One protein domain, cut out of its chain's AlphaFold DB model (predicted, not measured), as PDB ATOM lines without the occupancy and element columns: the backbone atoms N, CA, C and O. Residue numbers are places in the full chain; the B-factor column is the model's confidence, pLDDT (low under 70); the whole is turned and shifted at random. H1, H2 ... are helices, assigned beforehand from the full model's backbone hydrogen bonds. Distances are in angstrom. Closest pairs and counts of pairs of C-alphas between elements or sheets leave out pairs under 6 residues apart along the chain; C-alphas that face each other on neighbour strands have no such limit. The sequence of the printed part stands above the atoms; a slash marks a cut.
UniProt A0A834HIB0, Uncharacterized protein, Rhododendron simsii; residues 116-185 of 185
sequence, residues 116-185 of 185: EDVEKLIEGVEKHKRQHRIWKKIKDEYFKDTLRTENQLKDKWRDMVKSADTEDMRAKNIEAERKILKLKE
ATOM      1  N   GLU A 116      17.218 114.099  67.683       87.44
ATOM      2  CA  GLU A 116      16.520 113.640  68.895       87.44
ATOM      3  C   GLU A 116      14.998 113.845  68.816       87.44
ATOM      4  O   GLU A 116      14.220 112.992  69.237       87.44
ATOM      5  N   ASP A 117      14.549 114.972  68.252       87.69
ATOM      6  CA  ASP A 117      13.123 115.217  68.018       87.69
ATOM      7  C   ASP A 117      12.559 114.236  66.984       87.69
ATOM      8  O   ASP A 117      11.405 113.826  67.070       87.69
ATOM      9  N   VAL A 118      13.357 113.860  65.985       88.56
ATOM     10  CA  VAL A 118      12.941 112.901  64.959       88.56
ATOM     11  C   VAL A 118      12.801 111.495  65.546       88.56
ATOM     12  O   VAL A 118      11.809 110.830  65.261       88.56
ATOM     13  N   GLU A 119      13.721 111.066  66.406       89.81
ATOM     14  CA  GLU A 119      13.639 109.772  67.096       89.81
ATOM     15  C   GLU A 119      12.385 109.678  67.972       89.81
ATOM     16  O   GLU A 119      11.596 108.743  67.828       89.81
ATOM     17  N   LYS A 120      12.126 110.708  68.787       91.88
ATOM     18  CA  LYS A 120      10.902 110.807  69.602       91.88
ATOM     19  C   LYS A 120       9.634 110.798  68.748       91.88
ATOM     20  O   LYS A 120       8.613 110.240  69.148       91.88
ATOM     21  N   LEU A 121       9.680 111.426  67.570       91.62
ATOM     22  CA  LEU A 121       8.565 111.422  66.626       91.62
ATOM     23  C   LEU A 121       8.305 110.014  66.077       91.62
ATOM     24  O   LEU A 121       7.148 109.597  66.049       91.62
ATOM     25  N   ILE A 122       9.348 109.283  65.676       91.00
ATOM     26  CA  ILE A 122       9.230 107.900  65.191       91.00
ATOM     27  C   ILE A 122       8.667 106.999  66.288       91.00
ATOM     28  O   ILE A 122       7.661 106.325  66.062       91.00
ATOM     29  N   GLU A 123       9.252 107.051  67.483       92.88
ATOM     30  CA  GLU A 123       8.812 106.258  68.634       92.88
ATOM     31  C   GLU A 123       7.340 106.549  68.978       92.88
ATOM     32  O   GLU A 123       6.522 105.638  69.149       92.88
ATOM     33  N   GLY A 124       6.968 107.831  69.008       90.62
ATOM     34  CA  GLY A 124       5.603 108.265  69.275       90.62
ATOM     35  C   GLY A 124       4.602 107.755  68.236       90.62
ATOM     36  O   GLY A 124       3.521 107.289  68.615       90.62
ATOM     37  N   VAL A 125       4.949 107.812  66.944       89.81
ATOM     38  CA  VAL A 125       4.098 107.310  65.850       89.81
ATOM     39  C   VAL A 125       3.958 105.790  65.916       89.81
ATOM     40  O   VAL A 125       2.841 105.281  65.794       89.81
ATOM     41  N   GLU A 126       5.044 105.062  66.167       90.06
ATOM     42  CA  GLU A 126       5.022 103.601  66.254       90.06
ATOM     43  C   GLU A 126       4.156 103.108  67.423       90.06
ATOM     44  O   GLU A 126       3.329 102.200  67.262       90.06
ATOM     45  N   LYS A 127       4.275 103.767  68.579       90.50
ATOM     46  CA  LYS A 127       3.530 103.444  69.801       90.50
ATOM     47  C   LYS A 127       2.035 103.770  69.698       90.50
ATOM     48  O   LYS A 127       1.208 103.053  70.265       90.50
ATOM     49  N   HIS A 128       1.663 104.811  68.949       85.94
ATOM     50  CA  HIS A 128       0.283 105.320  68.881       85.94
ATOM     51  C   HIS A 128      -0.447 105.029  67.560       85.94
ATOM     52  O   HIS A 128      -1.564 105.510  67.372       85.94
ATOM     53  N   LYS A 129       0.115 104.193  66.676       80.31
ATOM     54  CA  LYS A 129      -0.382 103.921  65.309       80.31
ATOM     55  C   LYS A 129      -1.861 103.527  65.161       80.31
ATOM     56  O   LYS A 129      -2.424 103.697  64.088       80.31
ATOM     57  N   ARG A 130      -2.510 103.013  66.213       78.50
ATOM     58  CA  ARG A 130      -3.926 102.575  66.198       78.50
ATOM     59  C   ARG A 130      -4.906 103.569  66.824       78.50
ATOM     60  O   ARG A 130      -6.081 103.255  66.975       78.50
ATOM     61  N   GLN A 131      -4.435 104.735  67.261       79.38
ATOM     62  CA  GLN A 131      -5.244 105.651  68.058       79.38
ATOM     63  C   GLN A 131      -5.775 106.819  67.225       79.38
ATOM     64  O   GLN A 131      -5.097 107.346  66.351       79.38
ATOM     65  N   HIS A 132      -6.980 107.294  67.532       72.88
ATOM     66  CA  HIS A 132      -7.440 108.573  66.996       72.88
ATOM     67  C   HIS A 132      -6.672 109.732  67.652       72.88
ATOM     68  O   HIS A 132      -6.357 109.688  68.842       72.88
ATOM     69  N   ARG A 133      -6.402 110.791  66.876       84.50
ATOM     70  CA  ARG A 133      -5.625 111.976  67.303       84.50
ATOM     71  C   ARG A 133      -4.186 111.651  67.744       84.50
ATOM     72  O   ARG A 133      -3.710 112.201  68.736       84.50
ATOM     73  N   ILE A 134      -3.490 110.800  66.981       89.19
ATOM     74  CA  ILE A 134      -2.087 110.421  67.234       89.19
ATOM     75  C   ILE A 134      -1.186 111.633  67.480       89.19
ATOM     76  O   ILE A 134      -0.451 111.669  68.456       89.19
ATOM     77  N   TRP A 135      -1.297 112.670  66.651       89.94
ATOM     78  CA  TRP A 135      -0.389 113.812  66.680       89.94
ATOM     79  C   TRP A 135      -0.572 114.663  67.934       89.94
ATOM     80  O   TRP A 135       0.407 115.171  68.476       89.94
ATOM     81  N   LYS A 136      -1.810 114.768  68.432       89.19
ATOM     82  CA  LYS A 136      -2.094 115.414  69.713       89.19
ATOM     83  C   LYS A 136      -1.442 114.652  70.866       89.19
ATOM     84  O   LYS A 136      -0.795 115.276  71.692       89.19
ATOM     85  N   LYS A 137      -1.554 113.321  70.893       90.31
ATOM     86  CA  LYS A 137      -0.934 112.496  71.944       90.31
ATOM     87  C   LYS A 137       0.585 112.519  71.885       90.31
ATOM     88  O   LYS A 137       1.225 112.708  72.905       90.31
ATOM     89  N   ILE A 138       1.157 112.409  70.691       90.69
ATOM     90  CA  ILE A 138       2.607 112.488  70.496       90.69
ATOM     91  C   ILE A 138       3.123 113.850  70.958       90.69
ATOM     92  O   ILE A 138       4.128 113.919  71.662       90.69
ATOM     93  N   LYS A 139       2.412 114.934  70.623       90.00
ATOM     94  CA  LYS A 139       2.749 116.264  71.126       90.00
ATOM     95  C   LYS A 139       2.667 116.319  72.652       90.00
ATOM     96  O   LYS A 139       3.614 116.771  73.288       90.00
ATOM     97  N   ASP A 140       1.557 115.853  73.212       87.88
ATOM     98  CA  ASP A 140       1.312 115.875  74.649       87.88
ATOM     99  C   ASP A 140       2.242 114.930  75.419       87.88
ATOM    100  O   ASP A 140       2.407 115.150  76.601       87.88
ATOM    101  N   GLU A 141       2.852 113.902  74.827       88.25
ATOM    102  CA  GLU A 141       3.759 112.978  75.530       88.25
ATOM    103  C   GLU A 141       5.232 113.349  75.355       88.25
ATOM    104  O   GLU A 141       5.968 113.396  76.339       88.25
ATOM    105  N   TYR A 142       5.646 113.645  74.122       86.50
ATOM    106  CA  TYR A 142       7.056 113.780  73.747       86.50
ATOM    107  C   TYR A 142       7.491 115.233  73.510       86.50
ATOM    108  O   TYR A 142       8.678 115.537  73.604       86.50
ATOM    109  N   PHE A 143       6.549 116.140  73.222       85.44
ATOM    110  CA  PHE A 143       6.833 117.534  72.849       85.44
ATOM    111  C   PHE A 143       6.096 118.555  73.726       85.44
ATOM    112  O   PHE A 143       5.778 119.650  73.258       85.44
ATOM    113  N   LYS A 144       5.843 118.224  75.002       83.31
ATOM    114  CA  LYS A 144       5.223 119.148  75.974       83.31
ATOM    115  C   LYS A 144       5.987 120.467  76.073       83.31
ATOM    116  O   LYS A 144       5.383 121.535  76.109       83.31
ATOM    117  N   ASP A 145       7.310 120.362  76.061       81.56
ATOM    118  CA  ASP A 145       8.221 121.484  76.284       81.56
ATOM    119  C   ASP A 145       8.514 122.257  74.994       81.56
ATOM    120  O   ASP A 145       9.111 123.333  75.009       81.56
ATOM    121  N   THR A 146       8.097 121.719  73.845       81.31
ATOM    122  CA  THR A 146       8.387 122.314  72.548       81.31
ATOM    123  C   THR A 146       7.205 123.139  72.056       81.31
ATOM    124  O   THR A 146       6.063 122.688  72.015       81.31
ATOM    125  N   LEU A 147       7.486 124.328  71.518       81.44
ATOM    126  CA  LEU A 147       6.493 125.169  70.832       81.44
ATOM    127  C   LEU A 147       6.000 124.571  69.494       81.44
ATOM    128  O   LEU A 147       5.282 125.232  68.741       81.44
ATOM    129  N   ARG A 148       6.380 123.325  69.177       82.31
ATOM    130  CA  ARG A 148       5.972 122.631  67.956       82.31
ATOM    131  C   ARG A 148       4.459 122.430  67.944       82.31
ATOM    132  O   ARG A 148       3.806 122.140  68.952       82.31
ATOM    133  N   THR A 149       3.870 122.608  66.773       86.62
ATOM    134  CA  THR A 149       2.435 122.394  66.560       86.62
ATOM    135  C   THR A 149       2.165 120.986  66.046       86.62
ATOM    136  O   THR A 149       3.023 120.364  65.425       86.62
ATOM    137  N   GLU A 150       0.948 120.494  66.284       87.88
ATOM    138  CA  GLU A 150       0.485 119.189  65.796       87.88
ATOM    139  C   GLU A 150       0.710 119.036  64.280       87.88
ATOM    140  O   GLU A 150       1.226 118.023  63.813       87.88
ATOM    141  N   ASN A 151       0.414 120.097  63.523       87.94
ATOM    142  CA  ASN A 151       0.610 120.125  62.077       87.94
ATOM    143  C   ASN A 151       2.084 120.006  61.682       87.94
ATOM    144  O   ASN A 151       2.392 119.259  60.765       87.94
ATOM    145  N   GLN A 152       3.002 120.665  62.394       88.44
ATOM    146  CA  GLN A 152       4.436 120.568  62.096       88.44
ATOM    147  C   GLN A 152       4.978 119.149  62.292       88.44
ATOM    148  O   GLN A 152       5.830 118.721  61.518       88.44
ATOM    149  N   LEU A 153       4.492 118.418  63.302       90.00
ATOM    150  CA  LEU A 153       4.864 117.013  63.517       90.00
ATOM    151  C   LEU A 153       4.349 116.136  62.370       90.00
ATOM    152  O   LEU A 153       5.103 115.343  61.807       90.00
ATOM    153  N   LYS A 154       3.087 116.336  61.976       91.44
ATOM    154  CA  LYS A 154       2.463 115.626  60.853       91.44
ATOM    155  C   LYS A 154       3.180 115.899  59.529       91.44
ATOM    156  O   LYS A 154       3.430 114.973  58.758       91.44
ATOM    157  N   ASP A 155       3.487 117.162  59.256       88.94
ATOM    158  CA  ASP A 155       4.172 117.582  58.037       88.94
ATOM    159  C   ASP A 155       5.584 117.002  57.988       88.94
ATOM    160  O   ASP A 155       5.958 116.403  56.982       88.94
ATOM    161  N   LYS A 156       6.314 117.058  59.108       91.56
ATOM    162  CA  LYS A 156       7.647 116.463  59.213       91.56
ATOM    163  C   LYS A 156       7.632 114.953  58.999       91.56
ATOM    164  O   LYS A 156       8.483 114.448  58.274       91.56
ATOM    165  N   TRP A 157       6.674 114.244  59.596       89.88
ATOM    166  CA  TRP A 157       6.525 112.803  59.393       89.88
ATOM    167  C   TRP A 157       6.272 112.465  57.924       89.88
ATOM    168  O   TRP A 157       6.918 111.588  57.361       89.88
ATOM    169  N   ARG A 158       5.364 113.197  57.273       88.81
ATOM    170  CA  ARG A 158       5.082 113.009  55.847       88.81
ATOM    171  C   ARG A 158       6.328 113.238  54.992       88.81
ATOM    172  O   ARG A 158       6.549 112.482  54.052       88.81
ATOM    173  N   ASP A 159       7.119 114.261  55.300       88.06
ATOM    174  CA  ASP A 159       8.361 114.533  54.575       88.06
ATOM    175  C   ASP A 159       9.380 113.402  54.767       88.06
ATOM    176  O   ASP A 159      10.029 113.013  53.802       88.06
ATOM    177  N   MET A 160       9.463 112.822  55.971       87.00
ATOM    178  CA  MET A 160      10.327 111.670  56.253       87.00
ATOM    179  C   MET A 160       9.922 110.420  55.473       87.00
ATOM    180  O   MET A 160      10.779 109.766  54.881       87.00
ATOM    181  N   VAL A 161       8.624 110.103  55.445       85.56
ATOM    182  CA  VAL A 161       8.105 108.958  54.680       85.56
ATOM    183  C   VAL A 161       8.409 109.143  53.194       85.56
ATOM    184  O   VAL A 161       8.971 108.255  52.564       85.56
ATOM    185  N   LYS A 162       8.159 110.344  52.657       82.94
ATOM    186  CA  LYS A 162       8.492 110.675  51.264       82.94
ATOM    187  C   LYS A 162       9.984 110.539  50.968       82.94
ATOM    188  O   LYS A 162      10.345 110.036  49.910       82.94
ATOM    189  N   SER A 163      10.854 110.999  51.870       76.56
ATOM    190  CA  SER A 163      12.298 110.867  51.665       76.56
ATOM    191  C   SER A 163      12.762 109.410  51.724       76.56
ATOM    192  O   SER A 163      13.595 109.030  50.904       76.56
ATOM    193  N   ALA A 164      12.190 108.585  52.605       73.44
ATOM    194  CA  ALA A 164      12.534 107.167  52.708       73.44
ATOM    195  C   ALA A 164      12.202 106.404  51.415       73.44
ATOM    196  O   ALA A 164      13.039 105.654  50.916       73.44
ATOM    197  N   ASP A 165      11.044 106.675  50.805       69.25
ATOM    198  CA  ASP A 165      10.666 106.069  49.521       69.25
ATOM    199  C   ASP A 165      11.642 106.463  48.398       69.25
ATOM    200  O   ASP A 165      11.998 105.650  47.539       69.25
ATOM    201  N   THR A 166      12.130 107.710  48.409       67.44
ATOM    202  CA  THR A 166      13.129 108.162  47.427       67.44
ATOM    203  C   THR A 166      14.522 107.583  47.669       67.44
ATOM    204  O   THR A 166      15.243 107.333  46.703       67.44
ATOM    205  N   GLU A 167      14.918 107.357  48.922       70.75
ATOM    206  CA  GLU A 167      16.193 106.716  49.260       70.75
ATOM    207  C   GLU A 167      16.181 105.229  48.915       70.75
ATOM    208  O   GLU A 167      17.146 104.748  48.323       70.75
ATOM    209  N   ASP A 168      15.080 104.526  49.179       69.62
ATOM    210  CA  ASP A 168      14.913 103.124  48.790       69.62
ATOM    211  C   ASP A 168      14.926 102.962  47.256       69.62
ATOM    212  O   ASP A 168      15.615 102.098  46.709       69.62
ATOM    213  N   MET A 169      14.272 103.875  46.526       60.66
ATOM    214  CA  MET A 169      14.380 103.965  45.062       60.66
ATOM    215  C   MET A 169      15.822 104.213  44.590       60.66
ATOM    216  O   MET A 169      16.287 103.558  43.655       60.66
ATOM    217  N   ARG A 170      16.562 105.126  45.236       65.06
ATOM    218  CA  ARG A 170      17.980 105.377  44.914       65.06
ATOM    219  C   ARG A 170      18.857 104.161  45.213       65.06
ATOM    220  O   ARG A 170      19.729 103.843  44.408       65.06
ATOM    221  N   ALA A 171      18.621 103.466  46.323       72.25
ATOM    222  CA  ALA A 171      19.361 102.267  46.703       72.25
ATOM    223  C   ALA A 171      19.146 101.132  45.690       72.25
ATOM    224  O   ALA A 171      20.119 100.537  45.218       72.25
ATOM    225  N   LYS A 172      17.894 100.906  45.270       74.88
ATOM    226  CA  LYS A 172      17.546  99.955  44.201       74.88
ATOM    227  C   LYS A 172      18.202 100.320  42.869       74.88
ATOM    228  O   LYS A 172      18.687  99.430  42.173       74.88
ATOM    229  N   ASN A 173      18.278 101.610  42.536       77.81
ATOM    230  CA  ASN A 173      18.945 102.072  41.317       77.81
ATOM    231  C   ASN A 173      20.462 101.800  41.342       77.81
ATOM    232  O   ASN A 173      21.009 101.268  40.380       77.81
ATOM    233  N   ILE A 174      21.134 102.061  42.468       80.81
ATOM    234  CA  ILE A 174      22.568 101.759  42.640       80.81
ATOM    235  C   ILE A 174      22.825 100.245  42.563       80.81
ATOM    236  O   ILE A 174      23.815  99.800  41.976       80.81
ATOM    237  N   GLU A 175      21.950  99.426  43.150       84.12
ATOM    238  CA  GLU A 175      22.068  97.969  43.062       84.12
ATOM    239  C   GLU A 175      21.870  97.465  41.622       84.12
ATOM    240  O   GLU A 175      22.606  96.583  41.169       84.12
ATOM    241  N   ALA A 176      20.920  98.046  40.885       76.94
ATOM    242  CA  ALA A 176      20.705  97.744  39.473       76.94
ATOM    243  C   ALA A 176      21.938  98.101  38.622       76.94
ATOM    244  O   ALA A 176      22.391  97.275  37.826       76.94
ATOM    245  N   GLU A 177      22.546  99.269  38.842       78.06
ATOM    246  CA  GLU A 177      23.779  99.686  38.157       78.06
ATOM    247  C   GLU A 177      24.954  98.736  38.442       78.06
ATOM    248  O   GLU A 177      25.674  98.333  37.524       78.06
ATOM    249  N   ARG A 178      25.110  98.288  39.697       82.19
ATOM    250  CA  ARG A 178      26.125  97.285  40.074       82.19
ATOM    251  C   ARG A 178      25.912  95.940  39.376       82.19
ATOM    252  O   ARG A 178      26.889  95.291  39.002       82.19
ATOM    253  N   LYS A 179      24.658  95.507  39.197       85.00
ATOM    254  CA  LYS A 179      24.327  94.265  38.471       85.00
ATOM    255  C   LYS A 179      24.636  94.378  36.978       85.00
ATOM    256  O   LYS A 179      25.167  93.429  36.411       85.00
ATOM    257  N   ILE A 180      24.369  95.531  36.361       79.62
ATOM    258  CA  ILE A 180      24.694  95.777  34.946       79.62
ATOM    259  C   ILE A 180      26.208  95.738  34.714       79.62
ATOM    260  O   ILE A 180      26.654  95.151  33.731       79.62
ATOM    261  N   LEU A 181      27.000  96.327  35.613       73.44
ATOM    262  CA  LEU A 181      28.462  96.307  35.508       73.44
ATOM    263  C   LEU A 181      29.034  94.887  35.623       73.44
ATOM    264  O   LEU A 181      29.904  94.534  34.841       73.44
ATOM    265  N   LYS A 182      28.485  94.052  36.514       79.50
ATOM    266  CA  LYS A 182      28.878  92.636  36.655       79.50
ATOM    267  C   LYS A 182      28.513  91.738  35.469       79.50
ATOM    268  O   LYS A 182      29.069  90.659  35.357       79.50
ATOM    269  N   LEU A 183      27.544  92.132  34.641       70.38
ATOM    270  CA  LEU A 183      27.132  91.375  33.448       70.38
ATOM    271  C   LEU A 183      27.909  91.773  32.187       70.38
ATOM    272  O   LEU A 183      27.763  91.129  31.152       70.38
ATOM    273  N   LYS A 184      28.679  92.863  32.252       69.25
ATOM    274  CA  LYS A 184      29.539  93.344  31.161       69.25
ATOM    275  C   LYS A 184      30.983  92.839  31.269       69.25
ATOM    276  O   LYS A 184      31.790  93.190  30.412       69.25
ATOM    277  N   GLU A 185      31.279  92.069  32.309       59.50
ATOM    278  CA  GLU A 185      32.545  91.372  32.558       59.50
ATOM    279  C   GLU A 185      32.402  89.897  32.162       59.50
ATOM    280  O   GLU A 185      33.338  89.372  31.522       59.50
TER     281      GLU A 185
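AT A GLANCE: This is residues 116 to 185 of the 185 residues of an uncharacterized protein of Rhododendron simsii (UniProt A0A834HIB0). Picture a small compact head with one long helical arm: H1 and H2 pack crosswise on each other, the start of H3 packs on H2, and from there H3 runs on far beyond the head. Residues 161 to 185 stick out from it, and this arm makes the length. The printed part has 70 residues with three named helices, H1, H2 and H3 in that order along the chain, and no named strand, so the class is all helix. The whole is extended, with a radius of gyration of the C-alphas of 18.0 A and spans of 58 by 24 by 17 A.

IN THESE COORDINATES: Find C-alpha 116 at (16.520, 113.640, 68.895); here H1 begins, and it covers residues 116 to 128, 18.2 A from first to last C-alpha. Go on to C-alpha 134 at (-2.087, 110.421, 67.234), where the short helix H2 begins; it covers residues 134 to 142. Look next at Glu 150, the first residue of H3, which covers residues 150 to 183 and is the longest helix at 34 residues and 50.3 A. It ends at C-alpha 183 at (27.132, 91.375, 33.448).

HOW THE PARTS SIT: Begin with H1 and H2, which touch with 11 pairs of C-alphas within 8 A; their closest C-alphas are those of Gly 124 and Ile 138, 5.3 A apart. Their lines stand at a steep tilt of 52 degrees, and they run opposite ways. From H2 look to H3, which touches it with residues 150 to 154 alone; the closest C-alphas are those of Trp 135 and Glu 150, 5.5 A apart. The lines of H2 and H3 are about perpendicular, at 82 degrees. H1 and H3 are close but not clearly touching, with the C-alphas of Leu 121 and Leu 153 the closest at 7.4 A. Their lines are also about perpendicular, at 82 degrees. In H1, H2 and H3, every O i to N i+4 pair is within hydrogen-bond range.

THE WHOLE: The two C-alphas farthest apart are those of Asp 145 and Glu 185, 58.4 A. Residues 161 to 185, of which 161 to 183 belong to H3, stand free; without them the body has 45 residues and spans 25 by 21 by 18 A. The printed part has no cut and ends at residue 185, the chain's last. The link from H1 to H2 is tight, with 5 residues, and the link from H2 to H3 is short but not tight, with 7. The mean pLDDT of the printed part is 82.7; look for values under 70 at residues 165 to 166, 168 to 170 and 184 to 185.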